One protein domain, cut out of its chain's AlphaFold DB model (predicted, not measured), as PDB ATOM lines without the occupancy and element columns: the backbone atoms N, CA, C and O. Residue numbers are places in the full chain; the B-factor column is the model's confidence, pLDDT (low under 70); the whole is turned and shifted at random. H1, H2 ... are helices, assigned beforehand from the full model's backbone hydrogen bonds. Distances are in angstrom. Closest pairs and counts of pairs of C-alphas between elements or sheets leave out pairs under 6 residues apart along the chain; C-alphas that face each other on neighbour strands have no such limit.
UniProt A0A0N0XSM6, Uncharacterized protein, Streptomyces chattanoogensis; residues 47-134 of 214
ATOM      1  N   ARG A  47     -27.672 -44.935 -15.358       43.00
ATOM      2  CA  ARG A  47     -27.095 -44.354 -16.583       43.00
ATOM      3  C   ARG A  47     -25.730 -44.949 -16.940       43.00
ATOM      4  O   ARG A  47     -25.374 -44.986 -18.114       43.00
ATOM      5  N   THR A  48     -24.986 -45.451 -15.953       42.16
ATOM      6  CA  THR A  48     -23.654 -46.054 -16.145       42.16
ATOM      7  C   THR A  48     -23.686 -47.508 -16.619       42.16
ATOM      8  O   THR A  48     -22.723 -47.954 -17.233       42.16
ATOM      9  N   LEU A  49     -24.791 -48.236 -16.417       42.66
ATOM     10  CA  LEU A  49     -24.901 -49.650 -16.813       42.66
ATOM     11  C   LEU A  49     -25.415 -49.852 -18.250       42.66
ATOM     12  O   LEU A  49     -25.206 -50.919 -18.820       42.66
ATOM     13  N   TRP A  50     -26.067 -48.848 -18.854       46.16
ATOM     14  CA  TRP A  50     -26.757 -48.990 -20.152       46.16
ATOM     15  C   TRP A  50     -26.294 -48.021 -21.250       46.16
ATOM     16  O   TRP A  50     -26.829 -48.044 -22.363       46.16
ATOM     17  N   GLY A  51     -25.268 -47.216 -20.963       42.91
ATOM     18  CA  GLY A  51     -24.844 -46.103 -21.809       42.91
ATOM     19  C   GLY A  51     -25.863 -44.951 -21.790       42.91
ATOM     20  O   GLY A  51     -27.056 -45.165 -21.568       42.91
ATOM     21  N   PRO A  52     -25.427 -43.702 -22.003       49.00
ATOM     22  CA  PRO A  52     -26.317 -42.547 -21.930       49.00
ATOM     23  C   PRO A  52     -27.383 -42.565 -23.046       49.00
ATOM     24  O   PRO A  52     -27.078 -42.859 -24.202       49.00
ATOM     25  N   GLY A  53     -28.629 -42.213 -22.703       62.94
ATOM     26  CA  GLY A  53     -29.612 -41.617 -23.624       62.94
ATOM     27  C   GLY A  53     -30.290 -42.522 -24.662       62.94
ATOM     28  O   GLY A  53     -30.812 -42.005 -25.653       62.94
ATOM     29  N   ASN A  54     -30.294 -43.847 -24.483       78.69
ATOM     30  CA  ASN A  54     -30.849 -44.777 -25.474       78.69
ATOM     31  C   ASN A  54     -31.816 -45.796 -24.860       78.69
ATOM     32  O   ASN A  54     -31.593 -46.286 -23.759       78.69
ATOM     33  N   VAL A  55     -32.863 -46.154 -25.606       86.81
ATOM     34  CA  VAL A  55     -33.885 -47.133 -25.192       86.81
ATOM     35  C   VAL A  55     -33.328 -48.546 -24.969       86.81
ATOM     36  O   VAL A  55     -32.314 -48.927 -25.561       86.81
ATOM     37  N   SER A  56     -34.000 -49.370 -24.153       88.06
ATOM     38  CA  SER A  56     -33.594 -50.770 -23.952       88.06
ATOM     39  C   SER A  56     -33.803 -51.615 -25.216       88.06
ATOM     40  O   SER A  56     -34.570 -51.261 -26.114       88.06
ATOM     41  N   ALA A  57     -33.196 -52.807 -25.271       84.56
ATOM     42  CA  ALA A  57     -33.432 -53.765 -26.360       84.56
ATOM     43  C   ALA A  57     -34.913 -54.190 -26.474       84.56
ATOM     44  O   ALA A  57     -35.431 -54.434 -27.567       84.56
ATOM     45  N   SER A  58     -35.631 -54.261 -25.346       87.88
ATOM     46  CA  SER A  58     -37.077 -54.511 -25.348       87.88
ATOM     47  C   SER A  58     -37.874 -53.289 -25.825       87.88
ATOM     48  O   SER A  58     -38.893 -53.442 -26.508       87.88
ATOM     49  N   GLY A  59     -37.363 -52.093 -25.527       90.88
ATOM     50  CA  GLY A  59     -37.848 -50.811 -26.013       90.88
ATOM     51  C   GLY A  59     -37.803 -50.719 -27.529       90.88
ATOM     52  O   GLY A  59     -38.837 -50.473 -28.138       90.88
ATOM     53  N   VAL A  60     -36.665 -51.051 -28.149       93.50
ATOM     54  CA  VAL A  60     -36.497 -51.069 -29.618       93.50
ATOM     55  C   VAL A  60     -37.584 -51.894 -30.306       93.50
ATOM     56  O   VAL A  60     -38.191 -51.443 -31.274       93.50
ATOM     57  N   ARG A  61     -37.888 -53.093 -29.791       95.12
ATOM     58  CA  ARG A  61     -38.962 -53.933 -30.349       95.12
ATOM     59  C   ARG A  61     -40.332 -53.260 -30.261       95.12
ATOM     60  O   ARG A  61     -41.124 -53.385 -31.190       95.12
ATOM     61  N   SER A  62     -40.600 -52.553 -29.165       96.56
ATOM     62  CA  SER A  62     -41.861 -51.830 -28.963       96.56
ATOM     63  C   SER A  62     -41.960 -50.618 -29.893       96.56
ATOM     64  O   SER A  62     -42.975 -50.471 -30.565       96.56
ATOM     65  N   LEU A  63     -40.884 -49.832 -30.015       97.12
ATOM     66  CA  LEU A  63     -40.814 -48.689 -30.929       97.12
ATOM     67  C   LEU A  63     -41.002 -49.119 -32.387       97.12
ATOM     68  O   LEU A  63     -41.838 -48.554 -33.077       97.12
ATOM     69  N   ARG A  64     -40.311 -50.173 -32.845       97.75
ATOM     70  CA  ARG A  64     -40.481 -50.717 -34.208       97.75
ATOM     71  C   ARG A  64     -41.885 -51.256 -34.474       97.75
ATOM     72  O   ARG A  64     -42.315 -51.308 -35.623       97.75
ATOM     73  N   ARG A  65     -42.567 -51.767 -33.446       98.00
ATOM     74  CA  ARG A  65     -43.953 -52.224 -33.586       98.00
ATOM     75  C   ARG A  65     -44.888 -51.030 -33.722       98.00
ATOM     76  O   ARG A  65     -45.730 -51.054 -34.602       98.00
ATOM     77  N   LEU A  66     -44.695 -50.008 -32.892       98.06
ATOM     78  CA  LEU A  66     -45.505 -48.798 -32.928       98.06
ATOM     79  C   LEU A  66     -45.279 -48.003 -34.222       98.06
ATOM     80  O   LEU A  66     -46.239 -47.533 -34.809       98.06
ATOM     81  N   ALA A  67     -44.039 -47.920 -34.711       98.06
ATOM     82  CA  ALA A  67     -43.709 -47.235 -35.962       98.06
ATOM     83  C   ALA A  67     -44.474 -47.815 -37.160       98.06
ATOM     84  O   ALA A  67     -44.923 -47.064 -38.011       98.06
ATOM     85  N   ARG A  68     -44.687 -49.139 -37.187       98.19
ATOM     86  CA  ARG A  68     -45.453 -49.829 -38.239       98.19
ATOM     87  C   ARG A  68     -46.949 -49.509 -38.245       98.19
ATOM     88  O   ARG A  68     -47.629 -49.896 -39.186       98.19
ATOM     89  N   GLU A  69     -47.464 -48.876 -37.196       98.12
ATOM     90  CA  GLU A  69     -48.860 -48.432 -37.137       98.12
ATOM     91  C   GLU A  69     -49.056 -47.035 -37.748       98.12
ATOM     92  O   GLU A  69     -50.196 -46.600 -37.880       98.12
ATOM     93  N   TYR A  70     -47.971 -46.348 -38.115       97.81
ATOM     94  CA  TYR A  70     -48.005 -45.044 -38.768       97.81
ATOM     95  C   TYR A  70     -47.594 -45.158 -40.234       97.81
ATOM     96  O   TYR A  70     -46.763 -45.992 -40.595       97.81
ATOM     97  N   GLU A  71     -48.147 -44.277 -41.065       97.69
ATOM     98  CA  GLU A  71     -47.693 -44.109 -42.443       97.69
ATOM     99  C   GLU A  71     -46.229 -43.644 -42.473       97.69
ATOM    100  O   GLU A  71     -45.779 -42.850 -41.634       97.69
ATOM    101  N   GLU A  72     -45.470 -44.165 -43.435       96.62
ATOM    102  CA  GLU A  72     -44.059 -43.842 -43.585       96.62
ATOM    103  C   GLU A  72     -43.865 -42.341 -43.834       96.62
ATOM    104  O   GLU A  72     -44.537 -41.720 -44.648       96.62
ATOM    105  N   GLY A  73     -42.916 -41.741 -43.116       92.75
ATOM    106  CA  GLY A  73     -42.581 -40.326 -43.273       92.75
ATOM    107  C   GLY A  73     -43.392 -39.363 -42.406       92.75
ATOM    108  O   GLY A  73     -42.960 -38.221 -42.261       92.75
ATOM    109  N   THR A  74     -44.468 -39.820 -41.759       97.12
ATOM    110  CA  THR A  74     -45.186 -39.025 -40.747       97.12
ATOM    111  C   THR A  74     -44.270 -38.637 -39.573       97.12
ATOM    112  O   THR A  74     -43.307 -39.362 -39.279       97.12
ATOM    113  N   PRO A  75     -44.549 -37.530 -38.857       97.19
ATOM    114  CA  PRO A  75     -43.753 -37.119 -37.700       97.19
ATOM    115  C   PRO A  75     -43.588 -38.227 -36.648       97.19
ATOM    116  O   PRO A  75     -42.467 -38.521 -36.226       97.19
ATOM    117  N   ALA A  76     -44.673 -38.921 -36.288       97.19
ATOM    118  CA  ALA A  76     -44.633 -40.028 -35.333       97.19
ATOM    119  C   ALA A  76     -43.763 -41.197 -35.828       97.19
ATOM    120  O   ALA A  76     -42.930 -41.718 -35.077       97.19
ATOM    121  N   HIS A  77     -43.888 -41.578 -37.106       98.00
ATOM    122  CA  HIS A  77     -43.030 -42.596 -37.717       98.00
ATOM    123  C   HIS A  77     -41.544 -42.201 -37.657       98.00
ATOM    124  O   HIS A  77     -40.690 -43.010 -37.277       98.00
ATOM    125  N   ARG A  78     -41.215 -40.950 -38.002       97.06
ATOM    126  CA  ARG A  78     -39.838 -40.426 -38.021       97.06
ATOM    127  C   ARG A  78     -39.202 -40.403 -36.634       97.06
ATOM    128  O   ARG A  78     -38.077 -40.873 -36.487       97.06
ATOM    129  N   VAL A  79     -39.928 -39.954 -35.609       95.81
ATOM    130  CA  VAL A  79     -39.447 -39.963 -34.216       95.81
ATOM    131  C   VAL A  79     -39.114 -41.382 -33.750       95.81
ATOM    132  O   VAL A  79     -38.033 -41.638 -33.217       95.81
ATOM    133  N   LEU A  80     -40.018 -42.338 -33.980       97.06
ATOM    134  CA  LEU A  80     -39.821 -43.718 -33.531       97.06
ATOM    135  C   LEU A  80     -38.651 -44.398 -34.248       97.06
ATOM    136  O   LEU A  80     -37.890 -45.138 -33.622       97.06
ATOM    137  N   THR A  81     -38.503 -44.151 -35.550       96.81
ATOM    138  CA  THR A  81     -37.418 -44.721 -36.359       96.81
ATOM    139  C   THR A  81     -36.062 -44.092 -36.047       96.81
ATOM    140  O   THR A  81     -35.082 -44.832 -35.957       96.81
ATOM    141  N   GLU A  82     -35.986 -42.784 -35.775       95.06
ATOM    142  CA  GLU A  82     -34.745 -42.133 -35.323       95.06
ATOM    143  C   GLU A  82     -34.256 -42.714 -33.997       95.06
ATOM    144  O   GLU A  82     -33.094 -43.097 -33.891       95.06
ATOM    145  N   LEU A  83     -35.141 -42.888 -33.011       93.50
ATOM    146  CA  LEU A  83     -34.782 -43.480 -31.716       93.50
ATOM    147  C   LEU A  83     -34.247 -44.912 -31.843       93.50
ATOM    148  O   LEU A  83     -33.329 -45.312 -31.118       93.50
ATOM    149  N   VAL A  84     -34.820 -45.690 -32.762       94.62
ATOM    150  CA  VAL A  84     -34.356 -47.043 -33.087       94.62
ATOM    151  C   VAL A  84     -32.972 -46.989 -33.734       94.62
ATOM    152  O   VAL A  84     -32.051 -47.647 -33.241       94.62
ATOM    153  N   ALA A  85     -32.794 -46.158 -34.763       92.38
ATOM    154  CA  ALA A  85     -31.522 -45.994 -35.459       92.38
ATOM    155  C   ALA A  85     -30.415 -45.503 -34.512       92.38
ATOM    156  O   ALA A  85     -29.304 -46.037 -34.517       92.38
ATOM    157  N   ARG A  86     -30.719 -44.537 -33.636       89.62
ATOM    158  CA  ARG A  86     -29.784 -44.010 -32.636       89.62
ATOM    159  C   ARG A  86     -29.322 -45.094 -31.668       89.62
ATOM    160  O   ARG A  86     -28.127 -45.192 -31.385       89.62
ATOM    161  N   ARG A  87     -30.241 -45.944 -31.196       89.44
ATOM    162  CA  ARG A  87     -29.899 -47.077 -30.325       89.44
ATOM    163  C   ARG A  87     -29.020 -48.103 -31.042       89.44
ATOM    164  O   ARG A  87     -28.071 -48.596 -30.437       89.44
ATOM    165  N   GLU A  88     -29.335 -48.437 -32.288       89.00
ATOM    166  CA  GLU A  88     -28.559 -49.394 -33.087       89.00
ATOM    167  C   GLU A  88     -27.147 -48.887 -33.359       89.00
ATOM    168  O   GLU A  88     -26.185 -49.605 -33.097       89.00
ATOM    169  N   TRP A  89     -27.012 -47.625 -33.769       88.38
ATOM    170  CA  TRP A  89     -25.712 -46.982 -33.944       88.38
ATOM    171  C   TRP A  89     -24.913 -46.942 -32.634       88.38
ATOM    172  O   TRP A  89     -23.713 -47.208 -32.618       88.38
ATOM    173  N   ALA A  90     -25.572 -46.668 -31.502       84.69
ATOM    174  CA  ALA A  90     -24.914 -46.627 -30.198       84.69
ATOM    175  C   ALA A  90     -24.438 -48.005 -29.702       84.69
ATOM    176  O   ALA A  90     -23.463 -48.053 -28.944       84.69
ATOM    177  N   GLY A  91     -25.140 -49.081 -30.085       81.94
ATOM    178  CA  GLY A  91     -24.865 -50.463 -29.683       81.94
ATOM    179  C   GLY A  91     -24.039 -51.285 -30.678       81.94
ATOM    180  O   GLY A  91     -23.552 -52.349 -30.303       81.94
ATOM    181  N   GLY A  92     -23.892 -50.823 -31.921       79.88
ATOM    182  CA  GLY A  92     -23.080 -51.460 -32.957       79.88
ATOM    183  C   GLY A  92     -21.661 -50.884 -33.072       79.88
ATOM    184  O   GLY A  92     -21.273 -49.991 -32.312       79.88
ATOM    185  N   PRO A  93     -20.866 -51.376 -34.040       75.56
ATOM    186  CA  PRO A  93     -19.600 -50.755 -34.416       75.56
ATOM    187  C   PRO A  93     -19.854 -49.315 -34.889       75.56
ATOM    188  O   PRO A  93     -20.575 -49.093 -35.859       75.56
ATOM    189  N   ARG A  94     -19.279 -48.319 -34.201       79.75
ATOM    190  CA  ARG A  94     -19.459 -46.881 -34.498       79.75
ATOM    191  C   ARG A  94     -18.615 -46.429 -35.693       79.75
ATOM    192  O   ARG A  94     -17.848 -45.478 -35.598       79.75
ATOM    193  N   THR A  95     -18.711 -47.160 -36.797       77.75
ATOM    194  CA  THR A  95     -17.863 -47.008 -37.988       77.75
ATOM    195  C   THR A  95     -18.545 -46.247 -39.129       77.75
ATOM    196  O   THR A  95     -17.949 -46.080 -40.187       77.75
ATOM    197  N   GLY A  96     -19.770 -45.755 -38.920       80.25
ATOM    198  CA  GLY A  96     -20.526 -44.946 -39.882       80.25
ATOM    199  C   GLY A  96     -21.054 -43.638 -39.283       80.25
ATOM    200  O   GLY A  96     -20.971 -43.441 -38.062       80.25
ATOM    201  N   PRO A  97     -21.613 -42.744 -40.123       86.25
ATOM    202  CA  PRO A  97     -22.183 -41.486 -39.658       86.25
ATOM    203  C   PRO A  97     -23.293 -41.744 -38.638       86.25
ATOM    204  O   PRO A  97     -24.037 -42.724 -38.731       86.25
ATOM    205  N   ARG A  98     -23.397 -40.855 -37.647       85.81
ATOM    206  CA  ARG A  98     -24.510 -40.874 -36.697       85.81
ATOM    207  C   ARG A  98     -25.826 -40.699 -37.474       85.81
ATOM    208  O   ARG A  98     -25.854 -39.886 -38.399       85.81
ATOM    209  N   PRO A  99     -26.901 -41.422 -37.110       88.12
ATOM    210  CA  PRO A  99     -28.212 -41.222 -37.711       88.12
ATOM    211  C   PRO A  99     -28.630 -39.748 -37.655       88.12
ATOM    212  O   PRO A  99     -28.371 -39.095 -36.637       88.12
ATOM    213  N   PRO A 100     -29.258 -39.222 -38.721       88.69
ATOM    214  CA  PRO A 100     -29.735 -37.849 -38.731       88.69
ATOM    215  C   PRO A 100     -30.802 -37.662 -37.654       88.69
ATOM    216  O   PRO A 100     -31.663 -38.523 -37.460       88.69
ATOM    217  N   GLU A 101     -30.734 -36.535 -36.953       89.19
ATOM    218  CA  GLU A 101     -31.743 -36.184 -35.961       89.19
ATOM    219  C   GLU A 101     -33.002 -35.660 -36.653       89.19
ATOM    220  O   GLU A 101     -32.937 -35.006 -37.695       89.19
ATOM    221  N   VAL A 102     -34.157 -35.963 -36.065       90.81
ATOM    222  CA  VAL A 102     -35.430 -35.380 -36.487       90.81
ATOM    223  C   VAL A 102     -35.449 -33.912 -36.070       90.81
ATOM    224  O   VAL A 102     -35.055 -33.585 -34.949       90.81
ATOM    225  N   ASP A 103     -35.917 -33.046 -36.970       90.25
ATOM    226  CA  ASP A 103     -36.120 -31.626 -36.685       90.25
ATOM    227  C   ASP A 103     -36.990 -31.418 -35.432       90.25
ATOM    228  O   ASP A 103     -37.891 -32.210 -35.149       90.25
ATOM    229  N   ALA A 104     -36.736 -30.346 -34.680       85.56
ATOM    230  CA  ALA A 104     -37.408 -30.097 -33.409       85.56
ATOM    231  C   ALA A 104     -38.937 -29.987 -33.547       85.56
ATOM    232  O   ALA A 104     -39.650 -30.525 -32.699       85.56
ATOM    233  N   GLY A 105     -39.443 -29.358 -34.616       84.44
ATOM    234  CA  GLY A 105     -40.883 -29.249 -34.874       84.44
ATOM    235  C   GLY A 105     -41.501 -30.607 -35.204       84.44
ATOM    236  O   GLY A 105     -42.482 -31.017 -34.592       84.44
ATOM    237  N   MET A 106     -40.853 -31.382 -36.076       90.31
ATOM    238  CA  MET A 106     -41.308 -32.741 -36.394       90.31
ATOM    239  C   MET A 106     -41.243 -33.676 -35.174       90.31
ATOM    240  O   MET A 106     -42.110 -34.532 -34.992       90.31
ATOM    241  N   ARG A 107     -40.234 -33.511 -34.310       90.12
ATOM    242  CA  ARG A 107     -40.137 -34.256 -33.051       90.12
ATOM    243  C   ARG A 107     -41.290 -33.903 -32.117       90.12
ATOM    244  O   ARG A 107     -41.875 -34.804 -31.516       90.12
ATOM    245  N   TRP A 108     -41.618 -32.618 -32.018       89.56
ATOM    246  CA  TRP A 108     -42.740 -32.125 -31.230       89.56
ATOM    247  C   TRP A 108     -44.068 -32.733 -31.697       89.56
ATOM    248  O   TRP A 108     -44.753 -33.386 -30.905       89.56
ATOM    249  N   ASP A 109     -44.378 -32.610 -32.987       90.94
ATOM    250  CA  ASP A 109     -45.626 -33.102 -33.578       90.94
ATOM    251  C   ASP A 109     -45.763 -34.622 -33.443       90.94
ATOM    252  O   ASP A 109     -46.797 -35.130 -33.002       90.94
ATOM    253  N   GLY A 110     -44.685 -35.360 -33.736       94.69
ATOM    254  CA  GLY A 110     -44.680 -36.816 -33.627       94.69
ATOM    255  C   GLY A 110     -44.924 -37.298 -32.199       94.69
ATOM    256  O   GLY A 110     -45.670 -38.255 -31.978       94.69
ATOM    257  N   TRP A 111     -44.342 -36.622 -31.206       94.06
ATOM    258  CA  TRP A 111     -44.593 -36.968 -29.815       94.06
ATOM    259  C   TRP A 111     -45.990 -36.590 -29.341       94.06
ATOM    260  O   TRP A 111     -46.569 -37.378 -28.594       94.06
ATOM    261  N   LEU A 112     -46.549 -35.450 -29.756       91.75
ATOM    262  CA  LEU A 112     -47.933 -35.096 -29.425       91.75
ATOM    263  C   LEU A 112     -48.914 -36.162 -29.925       91.75
ATOM    264  O   LEU A 112     -49.761 -36.623 -29.157       91.75
ATOM    265  N   GLU A 113     -48.738 -36.621 -31.163       94.94
ATOM    266  CA  GLU A 113     -49.553 -37.684 -31.749       94.94
ATOM    267  C   GLU A 113     -49.436 -38.996 -30.950       94.94
ATOM    268  O   GLU A 113     -50.438 -39.551 -30.491       94.94
ATOM    269  N   ILE A 114     -48.207 -39.463 -30.690       96.69
ATOM    270  CA  ILE A 114     -47.968 -40.695 -29.919       96.69
ATOM    271  C   ILE A 114     -48.535 -40.583 -28.498       96.69
ATOM    272  O   ILE A 114     -49.104 -41.544 -27.971       96.69
ATOM    273  N   MET A 115     -48.377 -39.426 -27.855       93.75
ATOM    274  CA  MET A 115     -48.828 -39.189 -26.486       93.75
ATOM    275  C   MET A 115     -50.349 -39.096 -26.359       93.75
ATOM    276  O   MET A 115     -50.869 -39.477 -25.307       93.75
ATOM    277  N   GLY A 116     -51.051 -38.645 -27.404       93.06
ATOM    278  CA  GLY A 116     -52.514 -38.585 -27.461       93.06
ATOM    279  C   GLY A 116     -53.193 -39.958 -27.510       93.06
ATOM    280  O   GLY A 116     -54.377 -40.097 -27.199       93.06
ATOM    281  N   ARG A 117     -52.450 -41.018 -27.836       96.62
ATOM    282  CA  ARG A 117     -52.992 -42.380 -27.911       96.62
ATOM    283  C   ARG A 117     -53.255 -42.984 -26.534       96.62
ATOM    284  O   ARG A 117     -52.505 -42.774 -25.585       96.62
ATOM    285  N   SER A 118     -54.300 -43.804 -26.420       94.94
ATOM    286  CA  SER A 118     -54.692 -44.475 -25.165       94.94
ATOM    287  C   SER A 118     -54.256 -45.942 -25.068       94.94
ATOM    288  O   SER A 118     -54.370 -46.564 -24.005       94.94
ATOM    289  N   ASP A 119     -53.724 -46.511 -26.150       96.44
ATOM    290  CA  ASP A 119     -53.377 -47.923 -26.207       96.44
ATOM    291  C   ASP A 119     -52.120 -48.274 -25.386       96.44
ATOM    292  O   ASP A 119     -51.286 -47.442 -25.009       96.44
ATOM    293  N   ARG A 120     -51.978 -49.567 -25.076       95.12
ATOM    294  CA  ARG A 120     -50.892 -50.071 -24.222       95.12
ATOM    295  C   ARG A 120     -49.514 -49.951 -24.871       95.12
ATOM    296  O   ARG A 120     -48.528 -49.853 -24.136       95.12
ATOM    297  N   LEU A 121     -49.423 -50.014 -26.198       97.12
ATOM    298  CA  LEU A 121     -48.153 -49.971 -26.910       97.12
ATOM    299  C   LEU A 121     -47.580 -48.552 -26.890       97.12
ATOM    300  O   LEU A 121     -46.419 -48.393 -26.508       97.12
ATOM    301  N   ALA A 122     -48.399 -47.538 -27.175       97.44
ATOM    302  CA  ALA A 122     -48.017 -46.131 -27.057       97.44
ATOM    303  C   ALA A 122     -47.561 -45.795 -25.629       97.44
ATOM    304  O   ALA A 122     -46.448 -45.309 -25.420       97.44
ATOM    305  N   ARG A 123     -48.350 -46.187 -24.618       95.44
ATOM    306  CA  ARG A 123     -47.989 -46.024 -23.198       95.44
ATOM    307  C   ARG A 123     -46.653 -46.678 -22.843       95.44
ATOM    308  O   ARG A 123     -45.854 -46.126 -22.089       95.44
ATOM    309  N   ARG A 124     -46.397 -47.885 -23.354       95.00
ATOM    310  CA  ARG A 124     -45.121 -48.576 -23.133       95.00
ATOM    311  C   ARG A 124     -43.961 -47.808 -23.764       95.00
ATOM    312  O   ARG A 124     -42.941 -47.658 -23.103       95.00
ATOM    313  N   CYS A 125     -44.124 -47.316 -24.990       95.88
ATOM    314  CA  CYS A 125     -43.084 -46.579 -25.706       95.88
ATOM    315  C   CYS A 125     -42.745 -45.247 -25.024       95.88
ATOM    316  O   CYS A 125     -41.571 -44.982 -24.781       95.88
ATOM    317  N   VAL A 126     -43.752 -44.461 -24.624       94.56
ATOM    318  CA  VAL A 126     -43.534 -43.197 -23.896       94.56
ATOM    319  C   VAL A 126     -42.785 -43.443 -22.588       94.56
ATOM    320  O   VAL A 126     -41.787 -42.788 -22.306       94.56
ATOM    321  N   ARG A 127     -43.208 -44.434 -21.798       92.12
ATOM    322  CA  ARG A 127     -42.528 -44.782 -20.543       92.12
ATOM    323  C   ARG A 127     -41.092 -45.244 -20.758       92.12
ATOM    324  O   ARG A 127     -40.217 -44.863 -19.985       92.12
ATOM    325  N   GLU A 128     -40.853 -46.059 -21.777       92.81
ATOM    326  CA  GLU A 128     -39.521 -46.544 -22.133       92.81
ATOM    327  C   GLU A 128     -38.583 -45.373 -22.441       92.81
ATOM    328  O   GLU A 128     -37.530 -45.236 -21.821       92.81
ATOM    329  N   VAL A 129     -38.991 -44.484 -23.348       92.31
ATOM    330  CA  VAL A 129     -38.191 -43.312 -23.716       92.31
ATOM    331  C   VAL A 129     -38.009 -42.398 -22.508       92.31
ATOM    332  O   VAL A 129     -36.881 -42.037 -22.181       92.31
ATOM    333  N   ARG A 130     -39.071 -42.115 -21.750       89.38
ATOM    334  CA  ARG A 130     -38.974 -41.302 -20.531       89.38
ATOM    335  C   ARG A 130     -37.974 -41.867 -19.523       89.38
ATOM    336  O   ARG A 130     -37.260 -41.091 -18.889       89.38
ATOM    337  N   THR A 131     -37.936 -43.190 -19.376       87.88
ATOM    338  CA  THR A 131     -37.072 -43.886 -18.416       87.88
ATOM    339  C   THR A 131     -35.616 -43.886 -18.862       87.88
ATOM    340  O   THR A 131     -34.750 -43.582 -18.051       87.88
ATOM    341  N   TYR A 132     -35.339 -44.208 -20.128       86.50
ATOM    342  CA  TYR A 132     -33.973 -44.481 -20.594       86.50
ATOM    343  C   TYR A 132     -33.330 -43.335 -21.386       86.50
ATOM    344  O   TYR A 132     -32.109 -43.180 -21.367       86.50
ATOM    345  N   VAL A 133     -34.137 -42.524 -22.071       87.25
ATOM    346  CA  VAL A 133     -33.687 -41.363 -22.855       87.25
ATOM    347  C   VAL A 133     -33.815 -40.078 -22.035       87.25
ATOM    348  O   VAL A 133     -32.887 -39.275 -22.001       87.25
ATOM    349  N   GLY A 134     -34.926 -39.916 -21.310       83.19
ATOM    350  CA  GLY A 134     -35.210 -38.749 -20.472       83.19
ATOM    351  C   GLY A 134     -36.450 -37.971 -20.926       83.19
ATOM    352  O   GLY A 134     -37.160 -38.399 -21.826       83.19
TER     353      GLY A 134
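This is residues 47 to 134 of the 214 residues of an uncharacterized protein of Streptomyces chattanoogensis (UniProt A0A0N0XSM6). Four helices make a compact ring of contacts: the longest, H3, is paired with H2 in a helical hairpin, H4 crosses the first end of H3, and H5 comes back from H4 across H2, so that H2 and H4 lie on two sides between H3 and H5. Residues 92 to 103, with no named element, fold back beside H3 from its last end to H4, while the short H1 lies away from the ring near the last end of H5. The printed part has 88 residues with five named helices, H1 to H5 in order along the chain, and no named strand; the class is all helix. It is compact, with a radius of gyration of the C-alphas of 12.5 A and spans of 35 by 24 by 21 A.

Begin at H3, residues 75 to 91. H2, residues 57 to 67, touches it at a shallow tilt of 25 degrees, opposite ways; their closest C-alphas, those of Ala 67 and His 77, are 5.0 A apart. H4, residues 104 to 116, touches residues 75 to 79 alone of H3 and stands about perpendicular to H3, at 75 degrees; look at the closest C-alphas, those of Ala 76 and Gly 110, 3.6 A apart. H5, residues 120 to 132, touches H2 at a steep tilt of 47 degrees, opposite ways, with the C-alphas of Gly 59 and Glu 128 closest at 6.0 A. Residues 122 to 126 alone of H5 touch residues 114 to 115 alone of H4, at a steep tilt of 48 degrees, opposite ways; the C-alphas of Ile 114 and Ala 122 are closest at 6.1 A. Of these 4 touching pairs 1 is at a shallow tilt, and the helix packing is mostly crossed, with lines at large angles. H3 and H5 are apart, as are H2 and H4. H1, residues 47 to 50, is close to H5 but not clearly touching, with the C-alphas of Arg 47 and Tyr 132 closest at 8.0 A. In H3, H4 and H5 every O i to N i+4 pair is within hydrogen-bond range, in H2 6 of 7 are, and H1 is too short for such a pair.

Find C-alpha 75 at (-43.753, -37.119, -37.700); from there H3 runs 24.5 A to C-alpha 91 at (-24.865, -50.463, -29.683). H4 is 18.3 A long, H5 18.2 A, H2 15.5 A and H1 5.9 A. H5 ends at C-alpha 132, at (-33.973, -44.481, -20.594).

The two C-alphas farthest apart are those of Thr 95 and Ser 118, at 39.1 A. The printed part has no cut. The link from H3 to H4 is long, with 12 residues, and that from H4 to H5 is tight, with 3. The mean pLDDT of the printed part is 88.0, and residues 47 to 53 are under 70.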